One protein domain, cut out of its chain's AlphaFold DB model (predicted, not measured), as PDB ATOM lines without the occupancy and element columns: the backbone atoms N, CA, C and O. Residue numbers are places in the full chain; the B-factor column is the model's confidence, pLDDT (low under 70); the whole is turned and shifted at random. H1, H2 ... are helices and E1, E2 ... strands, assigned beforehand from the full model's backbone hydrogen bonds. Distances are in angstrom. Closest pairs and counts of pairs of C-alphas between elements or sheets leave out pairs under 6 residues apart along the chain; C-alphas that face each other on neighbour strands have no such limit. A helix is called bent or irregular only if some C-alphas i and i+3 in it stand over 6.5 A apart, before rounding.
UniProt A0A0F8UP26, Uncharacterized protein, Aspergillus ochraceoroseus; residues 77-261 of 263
ATOM      1  N   LEU A  77     364.637 359.069 363.904       96.12
ATOM      2  CA  LEU A  77     365.538 360.215 363.771       96.12
ATOM      3  C   LEU A  77     365.870 360.493 362.295       96.12
ATOM      4  O   LEU A  77     365.954 359.593 361.461       96.12
ATOM      5  N   ALA A  78     366.085 361.761 361.971       95.88
ATOM      6  CA  ALA A  78     366.523 362.226 360.663       95.88
ATOM      7  C   ALA A  78     367.810 363.042 360.799       95.88
ATOM      8  O   ALA A  78     368.069 363.645 361.840       95.88
ATOM      9  N   LEU A  79     368.615 363.064 359.736       95.62
ATOM     10  CA  LEU A  79     369.773 363.947 359.681       95.62
ATOM     11  C   LEU A  79     369.323 365.391 359.469       95.62
ATOM     12  O   LEU A  79     368.571 365.675 358.539       95.62
ATOM     13  N   LEU A  80     369.869 366.293 360.274       94.56
ATOM     14  CA  LEU A  80     369.797 367.734 360.071       94.56
ATOM     15  C   LEU A  80     371.222 368.261 359.892       94.56
ATOM     16  O   LEU A  80     372.115 367.891 360.647       94.56
ATOM     17  N   GLN A  81     371.453 369.063 358.857       94.94
ATOM     18  CA  GLN A  81     372.776 369.617 358.563       94.94
ATOM     19  C   GLN A  81     372.911 370.985 359.222       94.94
ATOM     20  O   GLN A  81     372.007 371.809 359.096       94.94
ATOM     21  N   LEU A  82     374.040 371.220 359.883       95.19
ATOM     22  CA  LEU A  82     374.405 372.516 360.438       95.19
ATOM     23  C   LEU A  82     375.639 373.082 359.724       95.19
ATOM     24  O   LEU A  82     376.560 372.317 359.427       95.19
ATOM     25  N   PRO A  83     375.695 374.400 359.470       93.94
ATOM     26  CA  PRO A  83     374.618 375.389 359.664       93.94
ATOM     27  C   PRO A  83     373.366 375.118 358.801       93.94
ATOM     28  O   PRO A  83     373.492 374.593 357.690       93.94
ATOM     29  N   LEU A  84     372.169 375.486 359.276       89.50
ATOM     30  CA  LEU A  84     370.870 375.173 358.644       89.50
ATOM     31  C   LEU A  84     370.727 375.713 357.214       89.50
ATOM     32  O   LEU A  84     369.988 375.155 356.404       89.50
ATOM     33  N   HIS A  85     371.432 376.798 356.898       83.69
ATOM     34  CA  HIS A  85     371.382 377.473 355.597       83.69
ATOM     35  C   HIS A  85     372.536 377.079 354.662       83.69
ATOM     36  O   HIS A  85     372.788 377.749 353.660       83.69
ATOM     37  N   SER A  86     373.245 375.995 354.980       84.38
ATOM     38  CA  SER A  86     374.342 375.491 354.153       84.38
ATOM     39  C   SER A  86     373.835 374.954 352.816       84.38
ATOM     40  O   SER A  86     372.875 374.181 352.761       84.38
ATOM     41  N   GLN A  87     374.517 375.309 351.728       85.38
ATOM     42  CA  GLN A  87     374.210 374.762 350.412       85.38
ATOM     43  C   GLN A  87     374.635 373.284 350.314       85.38
ATOM     44  O   GLN A  87     375.478 372.790 351.074       85.38
ATOM     45  N   PRO A  88     374.077 372.517 349.363       80.44
ATOM     46  CA  PRO A  88     374.608 371.199 349.050       80.44
ATOM     47  C   PRO A  88     376.114 371.267 348.751       80.44
ATOM     48  O   PRO A  88     376.565 372.145 348.024       80.44
ATOM     49  N   LYS A  89     376.885 370.312 349.288       81.56
ATOM     50  CA  LYS A  89     378.349 370.188 349.117       81.56
ATOM     51  C   LYS A  89     379.208 371.290 349.767       81.56
ATOM     52  O   LYS A  89     380.427 371.230 349.624       81.56
ATOM     53  N   THR A  90     378.636 372.241 350.507       92.69
ATOM     54  CA  THR A  90     379.426 373.168 351.341       92.69
ATOM     55  C   THR A  90     379.733 372.553 352.710       92.69
ATOM     56  O   THR A  90     379.019 371.629 353.115       92.69
ATOM     57  N   PRO A  91     380.761 373.047 353.431       96.25
ATOM     58  CA  PRO A  91     381.098 372.555 354.762       96.25
ATOM     59  C   PRO A  91     379.899 372.549 355.705       96.25
ATOM     60  O   PRO A  91     379.260 373.579 355.910       96.25
ATOM     61  N   ARG A  92     379.588 371.368 356.243       96.50
ATOM     62  CA  ARG A  92     378.434 371.128 357.114       96.50
ATOM     63  C   ARG A  92     378.660 369.919 358.006       96.50
ATOM     64  O   ARG A  92     379.310 368.958 357.589       96.50
ATOM     65  N   VAL A  93     378.084 369.952 359.199       96.75
ATOM     66  CA  VAL A  93     378.104 368.854 360.165       96.75
ATOM     67  C   VAL A  93     376.692 368.278 360.329       96.75
ATOM     68  O   VAL A  93     375.742 369.033 360.548       96.75
ATOM     69  N   PRO A  94     376.512 366.951 360.219       96.75
ATOM     70  CA  PRO A  94     375.230 366.326 360.499       96.75
ATOM     71  C   PRO A  94     374.986 366.219 362.006       96.75
ATOM     72  O   PRO A  94     375.884 365.820 362.739       96.75
ATOM     73  N   ILE A  95     373.752 366.452 362.439       97.94
ATOM     74  CA  ILE A  95     373.202 366.026 363.733       97.94
ATOM     75  C   ILE A  95     372.000 365.103 363.491       97.94
ATOM     76  O   ILE A  95     371.466 365.058 362.378       97.94
ATOM     77  N   LEU A  96     371.553 364.366 364.509       98.19
ATOM     78  CA  LEU A  96     370.333 363.553 364.427       98.19
ATOM     79  C   LEU A  96     369.219 364.191 365.255       98.19
ATOM     80  O   LEU A  96     369.415 364.501 366.425       98.19
ATOM     81  N   VAL A  97     368.043 364.363 364.653       96.19
ATOM     82  CA  VAL A  97     366.873 364.977 365.297       96.19
ATOM     83  C   VAL A  97     365.627 364.127 365.090       96.19
ATOM     84  O   VAL A  97     365.430 363.556 364.017       96.19
ATOM     85  N   SER A  98     364.753 364.049 366.088       94.25
ATOM     86  CA  SER A  98     363.434 363.434 365.916       94.25
ATOM     87  C   SER A  98     362.554 364.231 364.954       94.25
ATOM     88  O   SER A  98     362.537 365.460 364.971       94.25
ATOM     89  N   LYS A  99     361.737 363.531 364.158       90.44
ATOM     90  CA  LYS A  99     360.797 364.162 363.212       90.44
ATOM     91  C   LYS A  99     359.714 365.023 363.881       90.44
ATOM     92  O   LYS A  99     359.187 365.927 363.245       90.44
ATOM     93  N   ASN A 100     359.388 364.766 365.150       90.75
ATOM     94  CA  ASN A 100     358.399 365.521 365.931       90.75
ATOM     95  C   ASN A 100     358.986 366.753 366.651       90.75
ATOM     96  O   ASN A 100     358.332 367.295 367.539       90.75
ATOM     97  N   LEU A 101     360.195 367.213 366.299       90.06
ATOM     98  CA  LEU A 101     360.883 368.313 366.992       90.06
ATOM     99  C   LEU A 101     360.021 369.584 367.152       90.06
ATOM    100  O   LEU A 101     360.056 370.224 368.201       90.06
ATOM    101  N   SER A 102     359.216 369.923 366.141       89.00
ATOM    102  CA  SER A 102     358.362 371.119 366.134       89.00
ATOM    103  C   SER A 102     357.069 370.987 366.937       89.00
ATOM    104  O   SER A 102     356.471 372.003 367.287       89.00
ATOM    105  N   THR A 103     356.628 369.766 367.248       88.94
ATOM    106  CA  THR A 103     355.371 369.494 367.968       88.94
ATOM    107  C   THR A 103     355.593 368.950 369.378       88.94
ATOM    108  O   THR A 103     354.678 369.008 370.208       88.94
ATOM    109  N   ALA A 104     356.803 368.468 369.672       91.25
ATOM    110  CA  ALA A 104     357.191 367.929 370.965       91.25
ATOM    111  C   ALA A 104     357.000 368.950 372.098       91.25
ATOM    112  O   ALA A 104     357.280 370.137 371.949       91.25
ATOM    113  N   SER A 105     356.541 368.481 373.259       90.88
ATOM    114  CA  SER A 105     356.479 369.281 374.490       90.88
ATOM    115  C   SER A 105     357.755 369.168 375.327       90.88
ATOM    116  O   SER A 105     357.931 369.920 376.286       90.88
ATOM    117  N   ARG A 106     358.645 368.230 374.981       92.56
ATOM    118  CA  ARG A 106     359.935 368.012 375.638       92.56
ATOM    119  C   ARG A 106     361.009 367.662 374.609       92.56
ATOM    120  O   ARG A 106     360.753 366.838 373.737       92.56
ATOM    121  N   ILE A 107     362.206 368.227 374.732       94.44
ATOM    122  CA  ILE A 107     363.403 367.806 373.992       94.44
ATOM    123  C   ILE A 107     364.427 367.261 374.979       94.44
ATOM    124  O   ILE A 107     364.748 367.922 375.963       94.44
ATOM    125  N   ILE A 108     364.978 366.093 374.673       96.69
ATOM    126  CA  ILE A 108     366.228 365.613 375.255       96.69
ATOM    127  C   ILE A 108     367.332 365.943 374.251       96.69
ATOM    128  O   ILE A 108     367.324 365.441 373.127       96.69
ATOM    129  N   LEU A 109     368.250 366.825 374.635       97.38
ATOM    130  CA  LEU A 109     369.399 367.226 373.831       97.38
ATOM    131  C   LEU A 109     370.659 366.582 374.402       97.38
ATOM    132  O   LEU A 109     371.004 366.821 375.557       97.38
ATOM    133  N   VAL A 110     371.354 365.797 373.587       98.38
ATOM    134  CA  VAL A 110     372.592 365.124 373.974       98.38
ATOM    135  C   VAL A 110     373.781 365.743 373.254       98.38
ATOM    136  O   VAL A 110     373.810 365.786 372.023       98.38
ATOM    137  N   PHE A 111     374.782 366.171 374.020       97.94
ATOM    138  CA  PHE A 111     376.105 366.539 373.524       97.94
ATOM    139  C   PHE A 111     377.101 365.432 373.858       97.94
ATOM    140  O   PHE A 111     377.413 365.215 375.029       97.94
ATOM    141  N   GLY A 112     377.578 364.733 372.825       94.25
ATOM    142  CA  GLY A 112     378.576 363.673 372.954       94.25
ATOM    143  C   GLY A 112     379.986 364.186 373.254       94.25
ATOM    144  O   GLY A 112     380.238 365.391 373.339       94.25
ATOM    145  N   GLU A 113     380.922 363.251 373.355       93.56
ATOM    146  CA  GLU A 113     382.350 363.537 373.495       93.56
ATOM    147  C   GLU A 113     382.972 363.926 372.128       93.56
ATOM    148  O   GLU A 113     382.709 363.245 371.133       93.56
ATOM    149  N   PRO A 114     383.831 364.965 372.040       92.25
ATOM    150  CA  PRO A 114     384.384 365.464 370.770       92.25
ATOM    151  C   PRO A 114     385.314 364.531 369.982       92.25
ATOM    152  O   PRO A 114     385.833 364.920 368.938       92.25
ATOM    153  N   VAL A 115     385.589 363.321 370.460       92.19
ATOM    154  CA  VAL A 115     386.401 362.337 369.719       92.19
ATOM    155  C   VAL A 115     385.559 361.212 369.124       92.19
ATOM    156  O   VAL A 115     386.076 360.428 368.327       92.19
ATOM    157  N   GLN A 116     384.276 361.138 369.489       96.12
ATOM    158  CA  GLN A 116     383.362 360.092 369.047       96.12
ATOM    159  C   GLN A 116     382.584 360.525 367.805       96.12
ATOM    160  O   GLN A 116     382.364 361.709 367.541       96.12
ATOM    161  N   ASP A 117     382.137 359.534 367.043       97.44
ATOM    162  CA  ASP A 117     381.223 359.745 365.930       97.44
ATOM    163  C   ASP A 117     379.789 360.010 366.399       97.44
ATOM    164  O   ASP A 117     379.395 359.651 367.510       97.44
ATOM    165  N   LEU A 118     378.979 360.623 365.531       98.06
ATOM    166  CA  LEU A 118     377.583 360.928 365.834       98.06
ATOM    167  C   LEU A 118     376.808 359.681 366.283       98.06
ATOM    168  O   LEU A 118     376.609 358.740 365.515       98.06
ATOM    169  N   GLY A 119     376.311 359.728 367.520       97.38
ATOM    170  CA  GLY A 119     375.533 358.649 368.122       97.38
ATOM    171  C   GLY A 119     376.373 357.525 368.729       97.38
ATOM    172  O   GLY A 119     375.785 356.554 369.192       97.38
ATOM    173  N   ILE A 120     377.702 357.634 368.759       98.19
ATOM    174  CA  ILE A 120     378.594 356.691 369.445       98.19
ATOM    175  C   ILE A 120     378.983 357.265 370.810       98.19
ATOM    176  O   ILE A 120     379.356 358.430 370.916       98.19
ATOM    177  N   TRP A 121     378.905 356.444 371.859       95.62
ATOM    178  CA  TRP A 121     379.399 356.798 373.194       95.62
ATOM    179  C   TRP A 121     380.849 356.396 373.370       95.62
ATOM    180  O   TRP A 121     381.662 357.197 373.814       95.62
ATOM    181  N   ALA A 122     381.171 355.155 373.013       95.00
ATOM    182  CA  ALA A 122     382.532 354.655 373.064       95.00
ATOM    183  C   ALA A 122     382.674 353.413 372.189       95.00
ATOM    184  O   ALA A 122     382.080 352.371 372.470       95.00
ATOM    185  N   TYR A 123     383.562 353.473 371.198       95.44
ATOM    186  CA  TYR A 123     383.906 352.313 370.368       95.44
ATOM    187  C   TYR A 123     384.415 351.105 371.168       95.44
ATOM    188  O   TYR A 123     384.207 349.965 370.764       95.44
ATOM    189  N   ARG A 124     385.039 351.334 372.333       92.62
ATOM    190  CA  ARG A 124     385.464 350.247 373.227       92.62
ATOM    191  C   ARG A 124     384.273 349.451 373.761       92.62
ATOM    192  O   ARG A 124     384.328 348.232 373.735       92.62
ATOM    193  N   VAL A 125     383.212 350.141 374.186       95.38
ATOM    194  CA  VAL A 125     381.986 349.510 374.700       95.38
ATOM    195  C   VAL A 125     381.248 348.798 373.568       95.38
ATOM    196  O   VAL A 125     380.790 347.680 373.762       95.38
ATOM    197  N   VAL A 126     381.222 349.376 372.359       95.25
ATOM    198  CA  VAL A 126     380.699 348.682 371.165       95.25
ATOM    199  C   VAL A 126     381.416 347.343 370.952       95.25
ATOM    200  O   VAL A 126     380.767 346.336 370.685       95.25
ATOM    201  N   GLY A 127     382.744 347.326 371.095       88.81
ATOM    202  CA  GLY A 127     383.554 346.126 370.895       88.81
ATOM    203  C   GLY A 127     383.362 345.032 371.948       88.81
ATOM    204  O   GLY A 127     383.499 343.868 371.599       88.81
ATOM    205  N   THR A 128     383.054 345.381 373.203       87.81
ATOM    206  CA  THR A 128     382.980 344.413 374.316       87.81
ATOM    207  C   THR A 128     381.552 344.092 374.763       87.81
ATOM    208  O   THR A 128     381.226 342.942 375.047       87.81
ATOM    209  N   GLU A 129     380.682 345.097 374.835       93.69
ATOM    210  CA  GLU A 129     379.321 344.988 375.387       93.69
ATOM    211  C   GLU A 129     378.229 345.019 374.311       93.69
ATOM    212  O   GLU A 129     377.100 344.621 374.575       93.69
ATOM    213  N   GLY A 130     378.562 345.453 373.094       96.44
ATOM    214  CA  GLY A 130     377.667 345.431 371.941       96.44
ATOM    215  C   GLY A 130     377.331 346.811 371.382       96.44
ATOM    216  O   GLY A 130     377.502 347.851 372.030       96.44
ATOM    217  N   ILE A 131     376.855 346.830 370.138       98.12
ATOM    218  CA  ILE A 131     376.679 348.057 369.350       98.12
ATOM    219  C   ILE A 131     375.697 349.015 370.024       98.12
ATOM    220  O   ILE A 131     375.966 350.217 370.123       98.12
ATOM    221  N   ASN A 132     374.571 348.505 370.511       97.88
ATOM    222  CA  ASN A 132     373.562 349.294 371.204       97.88
ATOM    223  C   ASN A 132     374.074 349.845 372.541       97.88
ATOM    224  O   ASN A 132     373.851 351.021 372.821       97.88
ATOM    225  N   ALA A 133     374.809 349.041 373.316       96.38
ATOM    226  CA  ALA A 133     375.365 349.453 374.607       96.38
ATOM    227  C   ALA A 133     376.369 350.611 374.461       96.38
ATOM    228  O   ALA A 133     376.349 351.572 375.230       96.38
ATOM    229  N   GLY A 134     377.214 350.564 373.427       96.88
ATOM    230  CA  GLY A 134     378.205 351.603 373.145       96.88
ATOM    231  C   GLY A 134     377.691 352.803 372.343       96.88
ATOM    232  O   GLY A 134     378.506 353.619 371.902       96.88
ATOM    233  N   SER A 135     376.378 352.925 372.114       98.19
ATOM    234  CA  SER A 135     375.795 353.956 371.248       98.19
ATOM    235  C   SER A 135     374.480 354.537 371.774       98.19
ATOM    236  O   SER A 135     373.863 354.066 372.729       98.19
ATOM    237  N   ALA A 136     374.009 355.589 371.111       97.81
ATOM    238  CA  ALA A 136     372.760 356.266 371.428       97.81
ATOM    239  C   ALA A 136     371.506 355.442 371.110       97.81
ATOM    240  O   ALA A 136     370.400 355.919 371.372       97.81
ATOM    241  N   VAL A 137     371.644 354.237 370.543       97.88
ATOM    242  CA  VAL A 137     370.499 353.414 370.139       97.88
ATOM    243  C   VAL A 137     369.657 353.038 371.351       97.88
ATOM    244  O   VAL A 137     368.473 353.362 371.357       97.88
ATOM    245  N   SER A 138     370.245 352.469 372.409       95.38
ATOM    246  CA  SER A 138     369.482 352.094 373.612       95.38
ATOM    247  C   SER A 138     368.823 353.294 374.295       95.38
ATOM    248  O   SER A 138     367.704 353.186 374.789       95.38
ATOM    249  N   LEU A 139     369.471 354.467 374.271       95.38
ATOM    250  CA  LEU A 139     368.871 355.708 374.767       95.38
ATOM    251  C   LEU A 139     367.646 356.105 373.929       95.38
ATOM    252  O   LEU A 139     366.593 356.407 374.482       95.38
ATOM    253  N   ALA A 140     367.771 356.101 372.600       95.38
ATOM    254  CA  ALA A 140     366.663 356.408 371.702       95.38
ATOM    255  C   ALA A 140     365.516 355.396 371.856       95.38
ATOM    256  O   ALA A 140     364.352 355.789 371.885       95.38
ATOM    257  N   GLU A 141     365.826 354.109 372.015       93.56
ATOM    258  CA  GLU A 141     364.832 353.073 372.293       93.56
ATOM    259  C   GLU A 141     364.093 353.336 373.600       93.56
ATOM    260  O   GLU A 141     362.866 353.339 373.590       93.56
ATOM    261  N   ALA A 142     364.796 353.648 374.688       90.81
ATOM    262  CA  ALA A 142     364.168 353.987 375.964       90.81
ATOM    263  C   ALA A 142     363.285 355.250 375.883       90.81
ATOM    264  O   ALA A 142     362.301 355.373 376.613       90.81
ATOM    265  N   ILE A 143     363.619 356.195 374.995       90.31
ATOM    266  CA  ILE A 143     362.855 357.436 374.794       90.31
ATOM    267  C   ILE A 143     361.643 357.246 373.879       90.31
ATOM    268  O   ILE A 143     360.711 358.038 373.998       90.31
ATOM    269  N   PHE A 144     361.637 356.268 372.964       88.50
ATOM    270  CA  PHE A 144     360.570 356.112 371.960       88.50
ATOM    271  C   PHE A 144     359.738 354.839 372.094       88.50
ATOM    272  O   PHE A 144     358.592 354.826 371.638       88.50
ATOM    273  N   LYS A 145     360.284 353.767 372.673       82.00
ATOM    274  CA  LYS A 145     359.577 352.496 372.832       82.00
ATOM    275  C   LYS A 145     358.841 352.462 374.176       82.00
ATOM    276  O   LYS A 145     359.396 352.883 375.188       82.00
ATOM    277  N   PRO A 146     357.613 351.918 374.214       65.31
ATOM    278  CA  PRO A 146     356.926 351.632 375.465       65.31
ATOM    279  C   PRO A 146     357.742 350.670 376.324       65.31
ATOM    280  O   PRO A 146     358.144 349.626 375.819       65.31
ATOM    281  N   ASN A 147     357.939 350.968 377.613       59.38
ATOM    282  CA  ASN A 147     358.460 349.979 378.561       59.38
ATOM    283  C   ASN A 147     357.515 348.762 378.607       59.38
ATOM    284  O   ASN A 147     356.376 348.912 379.067       59.38
ATOM    285  N   PRO A 148     357.952 347.562 378.180       48.09
ATOM    286  CA  PRO A 148     357.148 346.357 378.307       48.09
ATOM    287  C   PRO A 148     357.132 345.957 379.789       48.09
ATOM    288  O   PRO A 148     358.097 345.404 380.303       48.09
ATOM    289  N   GLY A 149     356.064 346.327 380.500       54.75
ATOM    290  CA  GLY A 149     355.909 346.104 381.947       54.75
ATOM    291  C   GLY A 149     355.864 347.378 382.797       54.75
ATOM    292  O   GLY A 149     355.738 347.294 384.016       54.75
ATOM    293  N   GLY A 150     355.947 348.561 382.180       54.16
ATOM    294  CA  GLY A 150     355.718 349.825 382.874       54.16
ATOM    295  C   GLY A 150     354.233 350.055 383.148       54.16
ATOM    296  O   GLY A 150     353.395 349.835 382.276       54.16
ATOM    297  N   ASP A 151     353.920 350.528 384.352       48.75
ATOM    298  CA  ASP A 151     352.582 350.947 384.768       48.75
ATOM    299  C   ASP A 151     351.961 351.881 383.706       48.75
ATOM    300  O   ASP A 151     352.535 352.927 383.385       48.75
ATOM    301  N   ALA A 152     350.814 351.510 383.120       52.62
ATOM    302  CA  ALA A 152     350.189 352.250 382.011       52.62
ATOM    303  C   ALA A 152     349.843 353.707 382.389       52.62
ATOM    304  O   ALA A 152     349.724 354.579 381.527       52.62
ATOM    305  N   THR A 153     349.750 353.981 383.691       47.81
ATOM    306  CA  THR A 153     349.544 355.307 384.292       47.81
ATOM    307  C   THR A 153     350.799 356.196 384.280       47.81
ATOM    308  O   THR A 153     350.684 357.419 384.357       47.81
ATOM    309  N   LYS A 154     351.996 355.609 384.125       47.56
ATOM    310  CA  LYS A 154     353.299 356.286 383.960       47.56
ATOM    311  C   LYS A 154     353.839 356.171 382.533       47.56
ATOM    312  O   LYS A 154     355.037 356.351 382.313       47.56
ATOM    313  N   ALA A 155     352.981 355.865 381.560       48.22
ATOM    314  CA  ALA A 155     353.367 355.864 380.159       48.22
ATOM    315  C   ALA A 155     353.925 357.248 379.791       48.22
ATOM    316  O   ALA A 155     353.190 358.236 379.704       48.22
ATOM    317  N   HIS A 156     355.245 357.335 379.593       53.31
ATOM    318  CA  HIS A 156     355.845 358.516 378.994       53.31
ATOM    319  C   HIS A 156     355.141 358.743 377.661       53.31
ATOM    320  O   HIS A 156     355.011 357.827 376.855       53.31
ATOM    321  N   ASN A 157     354.626 359.950 377.431       58.41
ATOM    322  CA  ASN A 157     353.980 360.245 376.164       58.41
ATOM    323  C   ASN A 157     355.073 360.378 375.091       58.41
ATOM    324  O   ASN A 157     355.565 361.475 374.828       58.41
ATOM    325  N   TYR A 158     355.481 359.238 374.531       63.06
ATOM    326  CA  TYR A 158     356.555 359.086 373.546       63.06
ATOM    327  C   TYR A 158     356.352 360.026 372.352       63.06
ATOM    328  O   TYR A 158     357.293 360.654 371.880       63.06
ATOM    329  N   SER A 159     355.092 360.238 371.949       68.44
ATOM    330  CA  SER A 159     354.725 361.171 370.874       68.44
ATOM    331  C   SER A 159     355.090 362.635 371.164       68.44
ATOM    332  O   SER A 159     355.226 363.436 370.238       68.44
ATOM    333  N   LYS A 160     355.282 362.989 372.441       86.00
ATOM    334  CA  LYS A 160     355.539 364.356 372.905       86.00
ATOM    335  C   LYS A 160     356.998 364.631 373.273       86.00
ATOM    336  O   LYS A 160     357.312 365.787 373.561       86.00
ATOM    337  N   THR A 161     357.875 363.625 373.270       92.81
ATOM    338  CA  THR A 161     359.314 363.820 373.516       92.81
ATOM    339  C   THR A 161     360.082 363.706 372.202       92.81
ATOM    340  O   THR A 161     359.852 362.786 371.422       92.81
ATOM    341  N   ALA A 162     360.977 364.653 371.949       94.31
ATOM    342  CA  ALA A 162     361.922 364.629 370.841       94.31
ATOM    343  C   ALA A 162     363.347 364.422 371.371       94.31
ATOM    344  O   ALA A 162     363.677 364.846 372.479       94.31
ATOM    345  N   LEU A 163     364.193 363.792 370.565       96.75
ATOM    346  CA  LEU A 163     365.616 363.599 370.821       96.75
ATOM    347  C   LEU A 163     366.420 364.407 369.805       96.75
ATOM    348  O   LEU A 163     366.126 364.391 368.607       96.75
ATOM    349  N   VAL A 164     367.455 365.081 370.287       97.56
ATOM    350  CA  VAL A 164     368.484 365.715 369.465       97.56
ATOM    351  C   VAL A 164     369.834 365.165 369.904       97.56
ATOM    352  O   VAL A 164     370.200 365.288 371.069       97.56
ATOM    353  N   LEU A 165     370.576 364.565 368.977       98.44
ATOM    354  CA  LEU A 165     371.952 364.121 369.181       98.44
ATOM    355  C   LEU A 165     372.872 365.067 368.414       98.44
ATOM    356  O   LEU A 165     372.896 365.048 367.179       98.44
ATOM    357  N   ALA A 166     373.600 365.904 369.146       98.19
ATOM    358  CA  ALA A 166     374.603 366.792 368.581       98.19
ATOM    359  C   ALA A 166     375.873 366.018 368.196       98.19
ATOM    360  O   ALA A 166     376.193 364.978 368.777       98.19
ATOM    361  N   ASN A 167     376.610 366.550 367.227       97.69
ATOM    362  CA  ASN A 167     377.820 365.952 366.682       97.69
ATOM    363  C   ASN A 167     379.036 366.789 367.061       97.69
ATOM    364  O   ASN A 167     379.538 367.598 366.287       97.69
ATOM    365  N   THR A 168     379.495 366.603 368.288       96.81
ATOM    366  CA  THR A 168     380.636 367.340 368.831       96.81
ATOM    367  C   THR A 168     381.979 366.845 368.299       96.81
ATOM    368  O   THR A 168     382.970 367.541 368.509       96.81
ATOM    369  N   GLY A 169     382.030 365.685 367.628       96.00
ATOM    370  CA  GLY A 169     383.291 365.072 367.209       96.00
ATOM    371  C   GLY A 169     383.624 365.142 365.726       96.00
ATOM    372  O   GLY A 169     384.791 365.313 365.370       96.00
ATOM    373  N   GLN A 170     382.637 365.067 364.831       97.50
ATOM    374  CA  GLN A 170     382.887 365.150 363.390       97.50
ATOM    375  C   GLN A 170     382.850 366.608 362.923       97.50
ATOM    376  O   GLN A 170     381.908 367.030 362.258       97.50
ATOM    377  N   LEU A 171     383.868 367.385 363.293       97.44
ATOM    378  CA  LEU A 171     383.925 368.834 363.044       97.44
ATOM    379  C   LEU A 171     384.945 369.254 361.977       97.44
ATOM    380  O   LEU A 171     385.112 370.442 361.712       97.44
ATOM    381  N   VAL A 172     385.596 368.291 361.320       97.44
ATOM    382  CA  VAL A 172     386.524 368.553 360.211       97.44
ATOM    383  C   VAL A 172     385.855 368.223 358.886       97.44
ATOM    384  O   VAL A 172     385.432 367.092 358.659       97.44
ATOM    385  N   TRP A 173     385.782 369.187 357.971       97.50
ATOM    386  CA  TRP A 173     385.228 368.973 356.640       97.50
ATOM    387  C   TRP A 173     386.225 368.271 355.717       97.50
ATOM    388  O   TRP A 173     387.264 368.825 355.360       97.50
ATOM    389  N   HIS A 174     385.892 367.066 355.257       96.00
ATOM    390  CA  HIS A 174     386.665 366.375 354.234       96.00
ATOM    391  C   HIS A 174     386.105 366.689 352.842       96.00
ATOM    392  O   HIS A 174     385.088 366.128 352.420       96.00
ATOM    393  N   CYS A 175     386.788 367.587 352.122       93.88
ATOM    394  CA  CYS A 175     386.332 368.133 350.841       93.88
ATOM    395  C   CYS A 175     386.056 367.054 349.788       93.88
ATOM    396  O   CYS A 175     385.047 367.140 349.095       93.88
ATOM    397  N   ALA A 176     386.921 366.038 349.682       92.25
ATOM    398  CA  ALA A 176     386.809 365.016 348.641       92.25
ATOM    399  C   ALA A 176     385.545 364.157 348.798       92.25
ATOM    400  O   ALA A 176     384.872 363.868 347.815       92.25
ATOM    401  N   SER A 177     385.180 363.797 350.034       91.94
ATOM    402  CA  SER A 177     383.959 363.024 350.298       91.94
ATOM    403  C   SER A 177     382.725 363.884 350.587       91.94
ATOM    404  O   SER A 177     381.634 363.343 350.731       91.94
ATOM    405  N   GLY A 178     382.876 365.204 350.741       93.94
ATOM    406  CA  GLY A 178     381.768 366.105 351.066       93.94
ATOM    407  C   GLY A 178     381.054 365.763 352.383       93.94
ATOM    408  O   GLY A 178     379.823 365.849 352.454       93.94
ATOM    409  N   ARG A 179     381.810 365.343 353.406       94.19
ATOM    410  CA  ARG A 179     381.296 365.003 354.746       94.19
ATOM    411  C   ARG A 179     382.202 365.537 355.846       94.19
ATOM    412  O   ARG A 179     383.398 365.729 355.628       94.19
ATOM    413  N   ALA A 180     381.632 365.700 357.033       96.44
ATOM    414  CA  ALA A 180     382.398 365.960 358.238       96.44
ATOM    415  C   ALA A 180     382.943 364.656 358.849       96.44
ATOM    416  O   ALA A 180     382.280 363.612 358.819       96.44
ATOM    417  N   VAL A 181     384.158 364.714 359.387       97.25
ATOM    418  CA  VAL A 181     384.895 363.585 359.965       97.25
ATOM    419  C   VAL A 181     385.527 363.983 361.296       97.25
ATOM    420  O   VAL A 181     385.730 365.169 361.563       97.25
ATOM    421  N   THR A 182     385.819 362.996 362.141       97.00
ATOM    422  CA  THR A 182     386.586 363.200 363.375       97.00
ATOM    423  C   THR A 182     388.082 363.343 363.067       97.00
ATOM    424  O   THR A 182     388.546 362.959 361.988       97.00
ATOM    425  N   LEU A 183     388.871 363.859 364.017       95.31
ATOM    426  CA  LEU A 183     390.338 363.878 363.905       95.31
ATOM    427  C   LEU A 183     390.953 362.465 363.763       95.31
ATOM    428  O   LEU A 183     391.848 362.298 362.925       95.31
ATOM    429  N   PRO A 184     390.482 361.435 364.501       94.75
ATOM    430  CA  PRO A 184     390.860 360.047 364.238       94.75
ATOM    431  C   PRO A 184     390.578 359.602 362.799       94.75
ATOM    432  O   PRO A 184     391.501 359.148 362.125       94.75
ATOM    433  N   SER A 185     389.359 359.815 362.285       96.06
ATOM    434  CA  SER A 185     389.020 359.462 360.898       96.06
ATOM    435  C   SER A 185     389.880 360.217 359.880       96.06
ATOM    436  O   SER A 185     390.267 359.640 358.868       96.06
ATOM    437  N   TRP A 186     390.222 361.485 360.140       96.38
ATOM    438  CA  TRP A 186     391.139 362.244 359.283       96.38
ATOM    439  C   TRP A 186     392.530 361.609 359.229       96.38
ATOM    440  O   TRP A 186     393.128 361.461 358.163       96.38
ATOM    441  N   SER A 187     393.040 361.196 360.388       94.19
ATOM    442  CA  SER A 187     394.333 360.519 360.491       94.19
ATOM    443  C   SER A 187     394.325 359.175 359.755       94.19
ATOM    444  O   SER A 187     395.362 358.753 359.242       94.19
ATOM    445  N   SER A 188     393.163 358.539 359.629       95.06
ATOM    446  CA  SER A 188     392.959 357.285 358.898       95.06
ATOM    447  C   SER A 188     392.481 357.461 357.449       95.06
ATOM    448  O   SER A 188     392.087 356.485 356.820       95.06
ATOM    449  N   LEU A 189     392.550 358.665 356.868       94.69
ATOM    450  CA  LEU A 189     392.316 358.837 355.428       94.69
ATOM    451  C   LEU A 189     393.382 358.107 354.611       94.69
ATOM    452  O   LEU A 189     394.525 357.998 355.059       94.69
ATOM    453  N   ALA A 190     393.002 357.637 353.420       92.56
ATOM    454  CA  ALA A 190     393.903 356.987 352.472       92.56
ATOM    455  C   ALA A 190     395.086 357.895 352.095       92.56
ATOM    456  O   ALA A 190     394.941 359.120 352.015       92.56
ATOM    457  N   ARG A 191     396.250 357.283 351.877       93.31
ATOM    458  CA  ARG A 191     397.526 357.954 351.594       93.31
ATOM    459  C   ARG A 191     398.223 357.317 350.392       93.31
ATOM    460  O   ARG A 191     397.896 356.199 350.006       93.31
ATOM    461  N   ASP A 192     399.208 358.023 349.841       92.56
ATOM    462  CA  ASP A 192     400.035 357.529 348.729       92.56
ATOM    463  C   ASP A 192     400.828 356.266 349.124       92.56
ATOM    464  O   ASP A 192     401.000 355.354 348.317       92.56
ATOM    465  N   SER A 193     401.285 356.191 350.377       94.00
ATOM    466  CA  SER A 193     401.959 355.031 350.962       94.00
ATOM    467  C   SER A 193     401.646 354.905 352.457       94.00
ATOM    468  O   SER A 193     401.173 355.846 353.100       94.00
ATOM    469  N   ALA A 194     401.973 353.757 353.052       93.88
ATOM    470  CA  ALA A 194     401.737 353.505 354.473       93.88
ATOM    471  C   ALA A 194     402.610 354.349 355.423       93.88
ATOM    472  O   ALA A 194     402.399 354.311 356.639       93.88
ATOM    473  N   VAL A 195     403.602 355.073 354.897       92.69
ATOM    474  CA  VAL A 195     404.517 355.924 355.677       92.69
ATOM    475  C   VAL A 195     404.332 357.414 355.404       92.69
ATOM    476  O   VAL A 195     404.874 358.230 356.150       92.69
ATOM    477  N   ASP A 196     403.553 357.780 354.384       93.56
ATOM    478  CA  ASP A 196     403.214 359.177 354.137       93.56
ATOM    479  C   ASP A 196     402.388 359.750 355.300       93.56
ATOM    480  O   ASP A 196     401.648 359.016 355.965       93.56
ATOM    481  N   PRO A 197     402.503 361.057 355.594       92.50
ATOM    482  CA  PRO A 197     401.672 361.707 356.598       92.50
ATOM    483  C   PRO A 197     400.209 361.818 356.127       92.50
ATOM    484  O   PRO A 197     399.931 361.758 354.928       92.50
ATOM    485  N   PRO A 198     399.244 362.002 357.051       91.25
ATOM    486  CA  PRO A 198     397.882 362.344 356.655       91.25
ATOM    487  C   PRO A 198     397.853 363.696 355.915       91.25
ATOM    488  O   PRO A 198     398.746 364.526 356.120       91.25
ATOM    489  N   PRO A 199     396.816 363.960 355.097       92.06
ATOM    490  CA  PRO A 199     396.671 365.239 354.414       92.06
ATOM    491  C   PRO A 199     396.715 366.421 355.390       92.06
ATOM    492  O   PRO A 199     396.163 366.362 356.492       92.06
ATOM    493  N   VAL A 200     397.355 367.513 354.974       94.38
ATOM    494  CA  VAL A 200     397.423 368.739 355.777       94.38
ATOM    495  C   VAL A 200     396.063 369.433 355.751       94.38
ATOM    496  O   VAL A 200     395.512 369.698 354.682       94.38
ATOM    497  N   MET A 201     395.525 369.738 356.932       95.25
ATOM    498  CA  MET A 201     394.308 370.538 357.049       95.25
ATOM    499  C   MET A 201     394.582 371.997 356.688       95.25
ATOM    500  O   MET A 201     395.606 372.571 357.055       95.25
ATOM    501  N   THR A 202     393.627 372.607 356.001       95.94
ATOM    502  CA  THR A 202     393.632 374.027 355.638       95.94
ATOM    503  C   THR A 202     392.310 374.665 356.054       95.94
ATOM    504  O   THR A 202     391.381 373.972 356.466       95.94
ATOM    505  N   TRP A 203     392.170 375.975 355.851       95.50
ATOM    506  CA  TRP A 203     390.907 376.692 356.064       95.50
ATOM    507  C   TRP A 203     389.711 376.077 355.305       95.50
ATOM    508  O   TRP A 203     388.568 376.236 355.718       95.50
ATOM    509  N   ARG A 204     389.948 375.326 354.216       95.06
ATOM    510  CA  ARG A 204     388.894 374.619 353.458       95.06
ATOM    511  C   ARG A 204     388.257 373.461 354.232       95.06
ATOM    512  O   ARG A 204     387.210 372.964 353.819       95.06
ATOM    513  N   ASN A 205     388.906 373.008 355.304       97.06
ATOM    514  CA  ASN A 205     388.444 371.924 356.163       97.06
ATOM    515  C   ASN A 205     387.655 372.434 357.377       97.06
ATOM    516  O   ASN A 205     387.149 371.626 358.152       97.06
ATOM    517  N   GLU A 206     387.524 373.750 357.544       96.94
ATOM    518  CA  GLU A 206     386.703 374.336 358.598       96.94
ATOM    519  C   GLU A 206     385.215 374.285 358.235       96.94
ATOM    520  O   GLU A 206     384.819 374.518 357.089       96.94
ATOM    521  N   ILE A 207     384.377 374.015 359.237       97.12
ATOM    522  CA  ILE A 207     382.923 374.139 359.129       97.12
ATOM    523  C   ILE A 207     382.520 375.447 359.823       97.12
ATOM    524  O   ILE A 207     382.746 375.582 361.031       97.12
ATOM    525  N   PRO A 208     381.927 376.421 359.107       95.06
ATOM    526  CA  PRO A 208     381.482 377.674 359.707       95.06
ATOM    527  C   PRO A 208     380.573 377.441 360.919       95.06
ATOM    528  O   PRO A 208     379.712 376.560 360.895       95.06
ATOM    529  N   HIS A 209     380.788 378.216 361.986       94.44
ATOM    530  CA  HIS A 209     380.090 378.104 363.280       94.44
ATOM    531  C   HIS A 209     380.239 376.752 363.997       94.44
ATOM    532  O   HIS A 209     379.572 376.511 364.998       94.44
ATOM    533  N   ASN A 210     381.095 375.862 363.496       97.19
ATOM    534  CA  ASN A 210     381.278 374.503 363.993       97.19
ATOM    535  C   ASN A 210     382.765 374.103 363.932       97.19
ATOM    536  O   ASN A 210     383.086 372.941 363.698       97.19
ATOM    537  N   ARG A 211     383.687 375.061 364.113       95.81
ATOM    538  CA  ARG A 211     385.142 374.828 363.982       95.81
ATOM    539  C   ARG A 211     385.723 373.989 365.119       95.81
ATOM    540  O   ARG A 211     386.789 373.398 364.991       95.81
ATOM    541  N   ASN A 212     385.040 373.987 366.255       95.50
ATOM    542  CA  ASN A 212     385.376 373.235 367.454       95.50
ATOM    543  C   ASN A 212     384.085 372.896 368.208       95.50
ATOM    544  O   ASN A 212     383.003 373.397 367.882       95.50
ATOM    545  N   TRP A 213     384.196 372.033 369.215       95.31
ATOM    546  CA  TRP A 213     383.040 371.542 369.957       95.31
ATOM    547  C   TRP A 213     382.291 372.660 370.696       95.31
ATOM    548  O   TRP A 213     381.068 372.588 370.793       95.31
ATOM    549  N   GLN A 214     382.970 373.717 371.161       95.94
ATOM    550  CA  GLN A 214     382.331 374.871 371.805       95.94
ATOM    551  C   GLN A 214     381.421 375.618 370.826       95.94
ATOM    552  O   GLN A 214     380.273 375.926 371.151       95.94
ATOM    553  N   GLU A 215     381.934 375.905 369.629       96.88
ATOM    554  CA  GLU A 215     381.164 376.551 368.568       96.88
ATOM    555  C   GLU A 215     379.997 375.673 368.127       96.88
ATOM    556  O   GLU A 215     378.882 376.179 368.031       96.88
ATOM    557  N   HIS A 216     380.213 374.361 367.971       97.62
ATOM    558  CA  HIS A 216     379.143 373.430 367.612       97.62
ATOM    559  C   HIS A 216     378.015 373.414 368.649       97.62
ATOM    560  O   HIS A 216     376.841 373.490 368.286       97.62
ATOM    561  N   VAL A 217     378.348 373.378 369.944       96.94
ATOM    562  CA  VAL A 217     377.351 373.483 371.020       96.94
ATOM    563  C   VAL A 217     376.545 374.776 370.878       96.94
ATOM    564  O   VAL A 217     375.313 374.741 370.905       96.94
ATOM    565  N   GLY A 218     377.224 375.907 370.668       95.75
ATOM    566  CA  GLY A 218     376.571 377.192 370.429       95.75
ATOM    567  C   GLY A 218     375.681 377.192 369.183       95.75
ATOM    568  O   GLY A 218     374.556 377.681 369.245       95.75
ATOM    569  N   CYS A 219     376.140 376.612 368.073       95.75
ATOM    570  CA  CYS A 219     375.375 376.475 366.832       95.75
ATOM    571  C   CYS A 219     374.099 375.653 367.057       95.75
ATOM    572  O   CYS A 219     373.019 376.099 366.676       95.75
ATOM    573  N   VAL A 220     374.175 374.517 367.762       95.88
ATOM    574  CA  VAL A 220     372.991 373.707 368.092       95.88
ATOM    575  C   VAL A 220     371.996 374.505 368.936       95.88
ATOM    576  O   VAL A 220     370.806 374.537 368.614       95.88
ATOM    577  N   PHE A 221     372.445 375.196 369.986       94.19
ATOM    578  CA  PHE A 221     371.537 376.024 370.780       94.19
ATOM    579  C   PHE A 221     370.914 377.161 369.959       94.19
ATOM    580  O   PHE A 221     369.703 377.363 370.039       94.19
ATOM    581  N   ASN A 222     371.701 377.875 369.156       91.88
ATOM    582  CA  ASN A 222     371.245 379.049 368.412       91.88
ATOM    583  C   ASN A 222     370.356 378.701 367.210       91.88
ATOM    584  O   ASN A 222     369.320 379.324 366.996       91.88
ATOM    585  N   GLU A 223     370.740 377.710 366.414       90.94
ATOM    586  CA  GLU A 223     370.044 377.405 365.164       90.94
ATOM    587  C   GLU A 223     368.913 376.395 365.368       90.94
ATOM    588  O   GLU A 223     367.854 376.530 364.755       90.94
ATOM    589  N   VAL A 224     369.092 375.414 366.261       89.81
ATOM    590  CA  VAL A 224     368.078 374.372 366.491       89.81
ATOM    591  C   VAL A 224     367.088 374.795 367.571       89.81
ATOM    592  O   VAL A 224     365.881 374.657 367.381       89.81
ATOM    593  N   LEU A 225     367.563 375.309 368.711       86.88
ATOM    594  CA  LEU A 225     366.696 375.542 369.875       86.88
ATOM    595  C   LEU A 225     366.170 376.977 369.992       86.88
ATOM    596  O   LEU A 225     365.009 377.151 370.379       86.88
ATOM    597  N   ALA A 226     366.985 377.985 369.667       80.81
ATOM    598  CA  ALA A 226     366.637 379.397 369.834       80.81
ATOM    599  C   ALA A 226     365.640 379.904 368.777       80.81
ATOM    600  O   ALA A 226     364.979 380.920 368.987       80.81
ATOM    601  N   ALA A 227     365.417 379.149 367.695       70.19
ATOM    602  CA  ALA A 227     364.342 379.370 366.725       70.19
ATOM    603  C   ALA A 227     362.940 378.993 367.275       70.19
ATOM    604  O   ALA A 227     362.130 378.332 366.607       70.19
ATOM    605  N   ARG A 228     362.637 379.418 368.511       68.88
ATOM    606  CA  ARG A 228     361.352 379.225 369.200       68.88
ATOM    607  C   ARG A 228     360.200 379.816 368.385       68.88
ATOM    608  O   ARG A 228     360.259 380.951 367.919       68.88
ATOM    609  N   GLY A 229     359.134 379.044 368.214       61.09
ATOM    610  CA  GLY A 229     357.975 379.379 367.389       61.09
ATOM    611  C   GLY A 229     358.158 379.158 365.882       61.09
ATOM    612  O   GLY A 229     357.170 379.254 365.164       61.09
ATOM    613  N   LYS A 230     359.373 378.846 365.400       70.88
ATOM    614  CA  LYS A 230     359.639 378.490 363.991       70.88
ATOM    615  C   LYS A 230     359.985 377.010 363.826       70.88
ATOM    616  O   LYS A 230     359.367 376.328 363.019       70.88
ATOM    617  N   PHE A 231     360.952 376.522 364.607       73.88
ATOM    618  CA  PHE A 231     361.423 375.129 364.564       73.88
ATOM    619  C   PHE A 231     361.033 374.320 365.796       73.88
ATOM    620  O   PHE A 231     360.893 373.104 365.716       73.88
ATOM    621  N   VAL A 232     360.845 374.995 366.929       83.88
ATOM    622  CA  VAL A 232     360.548 374.370 368.218       83.88
ATOM    623  C   VAL A 232     359.456 375.165 368.921       83.88
ATOM    624  O   VAL A 232     359.433 376.392 368.829       83.88
ATOM    625  N   ARG A 233     358.555 374.498 369.647       84.50
ATOM    626  CA  ARG A 233     357.536 375.171 370.466       84.50
ATOM    627  C   ARG A 233     358.149 376.164 371.457       84.50
ATOM    628  O   ARG A 233     359.235 375.938 371.985       84.50
ATOM    629  N   LYS A 234     357.440 377.268 371.714       82.88
ATOM    630  CA  LYS A 234     357.889 378.313 372.653       82.88
ATOM    631  C   LYS A 234     357.942 377.807 374.097       82.88
ATOM    632  O   LYS A 234     358.897 378.098 374.798       82.88
ATOM    633  N   ASP A 235     356.957 377.012 374.496       83.75
ATOM    634  CA  ASP A 235     356.736 376.490 375.849       83.75
ATOM    635  C   ASP A 235     357.416 375.134 376.109       83.75
ATOM    636  O   ASP A 235     357.006 374.370 376.982       83.75
ATOM    637  N   ILE A 236     358.427 374.784 375.312       88.50
ATOM    638  CA  ILE A 236     359.032 373.457 375.372       88.50
ATOM    639  C   ILE A 236     359.960 373.301 376.580       88.50
ATOM    640  O   ILE A 236     360.784 374.171 376.876       88.50
ATOM    641  N   LYS A 237     359.915 372.130 377.219       91.25
ATOM    642  CA  LYS A 237     360.937 371.728 378.191       91.25
ATOM    643  C   LYS A 237     362.163 371.171 377.465       91.25
ATOM    644  O   LYS A 237     362.015 370.335 376.579       91.25
ATOM    645  N   ILE A 238     363.366 371.587 377.855       92.19
ATOM    646  CA  ILE A 238     364.619 371.006 377.352       92.19
ATOM    647  C   ILE A 238     365.392 370.393 378.508       92.19
ATOM    648  O   ILE A 238     365.676 371.074 379.489       92.19
ATOM    649  N   ASP A 239     365.770 369.131 378.360       94.88
ATOM    650  CA  ASP A 239     366.738 368.462 379.218       94.88
ATOM    651  C   ASP A 239     368.027 368.271 378.425       94.88
ATOM    652  O   ASP A 239     367.997 367.819 377.279       94.88
ATOM    653  N   VAL A 240     369.155 368.636 379.027       96.19
ATOM    654  CA  VAL A 240     370.465 368.547 378.382       96.19
ATOM    655  C   VAL A 240     371.277 367.453 379.057       96.19
ATOM    656  O   VAL A 240     371.477 367.483 380.270       96.19
ATOM    657  N   ILE A 241     371.757 366.503 378.262       97.06
ATOM    658  CA  ILE A 241     372.704 365.468 378.672       97.06
ATOM    659  C   ILE A 241     374.037 365.801 378.010       97.06
ATOM    660  O   ILE A 241     374.132 365.884 376.788       97.06
ATOM    661  N   GLY A 242     375.068 366.012 378.815       95.25
ATOM    662  CA  GLY A 242     376.406 366.318 378.329       95.25
ATOM    663  C   GLY A 242     377.397 365.240 378.727       95.25
ATOM    664  O   GLY A 242     377.473 364.890 379.902       95.25
ATOM    665  N   LEU A 243     378.168 364.745 377.762       94.12
ATOM    666  CA  LEU A 243     379.271 363.817 377.987       94.12
ATOM    667  C   LEU A 243     380.596 364.569 377.828       94.12
ATOM    668  O   LEU A 243     380.789 365.270 376.834       94.12
ATOM    669  N   ALA A 244     381.487 364.435 378.813       92.38
ATOM    670  CA  ALA A 244     382.811 365.066 378.822       92.38
ATOM    671  C   ALA A 244     382.763 366.568 378.434       92.38
ATOM    672  O   ALA A 244     381.996 367.344 379.019       92.38
ATOM    673  N   GLU A 245     383.547 367.000 377.443       94.25
ATOM    674  CA  GLU A 245     383.590 368.386 376.963       94.25
ATOM    675  C   GLU A 245     382.259 368.860 376.368       94.25
ATOM    676  O   GLU A 245     381.947 370.049 376.453       94.25
ATOM    677  N   GLY A 246     381.433 367.955 375.831       93.44
ATOM    678  CA  GLY A 246     380.081 368.289 375.380       93.44
ATOM    679  C   GLY A 246     379.230 368.872 376.515       93.44
ATOM    680  O   GLY A 246     378.532 369.872 376.329       93.44
ATOM    681  N   GLY A 247     379.360 368.316 377.726       94.31
ATOM    682  CA  GLY A 247     378.714 368.848 378.929       94.31
ATOM    683  C   GLY A 247     379.304 370.171 379.401       94.31
ATOM    684  O   GLY A 247     378.555 371.100 379.709       94.31
ATOM    685  N   LEU A 248     380.632 370.304 379.378       95.12
ATOM    686  CA  LEU A 248     381.294 371.574 379.687       95.12
ATOM    687  C   LEU A 248     380.836 372.694 378.739       95.12
ATOM    688  O   LEU A 248     380.590 373.819 379.180       95.12
ATOM    689  N   GLY A 249     380.699 372.389 377.448       94.69
ATOM    690  CA  GLY A 249     380.201 373.320 376.441       94.69
ATOM    691  C   GLY A 249     378.780 373.770 376.735       94.69
ATOM    692  O   GLY A 249     378.509 374.972 376.721       94.69
ATOM    693  N   ALA A 250     377.895 372.828 377.069       94.75
ATOM    694  CA  ALA A 250     376.517 373.144 377.420       94.75
ATOM    695  C   ALA A 250     376.434 374.047 378.658       94.75
ATOM    696  O   ALA A 250     375.758 375.074 378.616       94.75
ATOM    697  N   ILE A 251     377.169 373.724 379.727       94.75
ATOM    698  CA  ILE A 251     377.202 374.533 380.955       94.75
ATOM    699  C   ILE A 251     377.691 375.952 380.656       94.75
ATOM    700  O   ILE A 251     377.050 376.923 381.058       94.75
ATOM    701  N   ARG A 252     378.800 376.092 379.915       94.69
ATOM    702  CA  ARG A 252     379.352 377.404 379.537       94.69
ATOM    703  C   ARG A 252     378.375 378.212 378.693       94.69
ATOM    704  O   ARG A 252     378.204 379.405 378.934       94.69
ATOM    705  N   TYR A 253     377.733 377.569 377.719       94.00
ATOM    706  CA  TYR A 253     376.741 378.226 376.883       94.00
ATOM    707  C   TYR A 253     375.572 378.744 377.725       94.00
ATOM    708  O   TYR A 253     375.225 379.921 377.622       94.00
ATOM    709  N   LEU A 254     374.999 377.893 378.579       92.00
ATOM    710  CA  LEU A 254     373.870 378.255 379.433       92.00
ATOM    711  C   LEU A 254     374.240 379.380 380.402       92.00
ATOM    712  O   LEU A 254     373.511 380.362 380.471       92.00
ATOM    713  N   ALA A 255     375.398 379.303 381.065       92.31
ATOM    714  CA  ALA A 255     375.867 380.343 381.983       92.31
ATOM    715  C   ALA A 255     375.969 381.725 381.309       92.31
ATOM    716  O   ALA A 255     375.549 382.728 381.884       92.31
ATOM    717  N   ASN A 256     376.457 381.772 380.066       90.75
ATOM    718  CA  ASN A 256     376.605 383.019 379.312       90.75
ATOM    719  C   ASN A 256     375.291 383.525 378.694       90.75
ATOM    720  O   ASN A 256     375.187 384.701 378.355       90.75
ATOM    721  N   ASN A 257     374.282 382.657 378.552       86.25
ATOM    722  CA  ASN A 257     373.024 382.955 377.862       86.25
ATOM    723  C   ASN A 257     371.782 382.767 378.752       86.25
ATOM    724  O   ASN A 257     370.668 382.713 378.235       86.25
ATOM    725  N   CYS A 258     371.943 382.716 380.082       63.59
ATOM    726  CA  CYS A 258     370.882 382.408 381.058       63.59
ATOM    727  C   CYS A 258     369.594 383.235 380.890       63.59
ATOM    728  O   CYS A 258     368.510 382.759 381.220       63.59
ATOM    729  N   LYS A 259     369.680 384.450 380.329       64.12
ATOM    730  CA  LYS A 259     368.506 385.298 380.061       64.12
ATOM    731  C   LYS A 259     367.512 384.685 379.061       64.12
ATOM    732  O   LYS A 259     366.347 385.047 379.110       64.12
ATOM    733  N   TRP A 260     367.938 383.755 378.201       53.78
ATOM    734  CA  TRP A 260     367.083 383.107 377.193       53.78
ATOM    735  C   TRP A 260     366.110 382.059 377.752       53.78
ATOM    736  O   TRP A 260     365.182 381.671 377.049       53.78
ATOM    737  N   PHE A 261     366.329 381.561 378.973       52.84
ATOM    738  CA  PHE A 261     365.574 380.427 379.529       52.84
ATOM    739  C   PHE A 261     364.627 380.807 380.676       52.84
ATOM    740  O   PHE A 261     363.917 379.943 381.182       52.84
TER     741      PHE A 261
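What this domain is: This is residues 77 to 261 of the 263 residues of an uncharacterized protein of Aspergillus ochraceoroseus (UniProt A0A0F8UP26). A twisted sheet of five strands has helices over both faces: H4 and H5 cover one, while H2 packs on the other over E4. Beyond one end of the sheet are the small hairpin E5 and E6, with H3 and the long stretch 188 to 212; residues 148 to 154 stick out as a free loop. The 185 printed residues hold five named helices and seven named strands, in the order E1 E2 E3 H1 H2 E4 E5 E6 H3 H4 E7 H5; the class is mixed, with 86 residues in named elements, under half. The large sheet is mixed, in the order E1, E2, E4, E3, E7. The whole is compact, with a radius of gyration of the C-alphas of 17.8 A, yet only just elongated, spanning 62 by 41 by 30 A.

Where its parts are: The large sheet holds E1, residues 77 to 82, from C-alpha 77 at (365.538, 360.215, 363.771); E2, 93 to 98, 16.7 A long; E4, 161 to 166; E3, 106 to 111; and E7, 237 to 242. E5 is residues 172 to 174 and E6 179 to 181. The helices are H1, 123 to 129; H2, 136 to 144, 12.2 A; H3, 183 to 187; H4, 213 to 225, 16.8 A; and H5, 245 to 260, 22.1 A, ending at (367.083, 383.107, 377.193). H5 has a kink of 43 degrees near residue 254 and is irregular, with C-alphas 256 and 259 8.4 A apart.

How they stand to each other: E1 and E2 form an antiparallel hairpin, with N 80 and O 95 at 2.9 A. E2 and E4 are antiparallel, with N 165 and O 96 at 2.8 A. E4 and E3 are parallel, with N 110 and O 164 at 2.8 A; they form a strand-helix-strand unit, two parallel neighbours with H1 and H2 between, its crossover right-handed. E3 and E7 are parallel, with N 109 and O 239 at 2.8 A. H2 runs along E4 at a height of 9.5 A over the sheet, on the opposite face from H4 and H5. H4, with residues 213 to 218 alone, touches H5 at a steep tilt of 46 degrees, the same way; the closest C-alphas, of Gln 214 and Gly 249, are 5.3 A apart. H5 only just stands up from the sheet, rising 42 degrees. H1 and H3 are not on the sheet. In the hairpin E5 and E6, N 174 and O 179 are 2.9 A apart. Every O i to N i+4 pair is within hydrogen-bond range in H1, H2, H3 and H4; in H5, 10 of 12 are.

The domain as a whole: The farthest C-alphas, of Thr 153 and Ser 193, are 62.1 A apart. The printed part has no cut. The links E3 to H1, H2 to E4, H3 to H4 and H4 to E7 are long. Residues 146 to 159, 228 to 229 and 258 to 261 have pLDDT under 70.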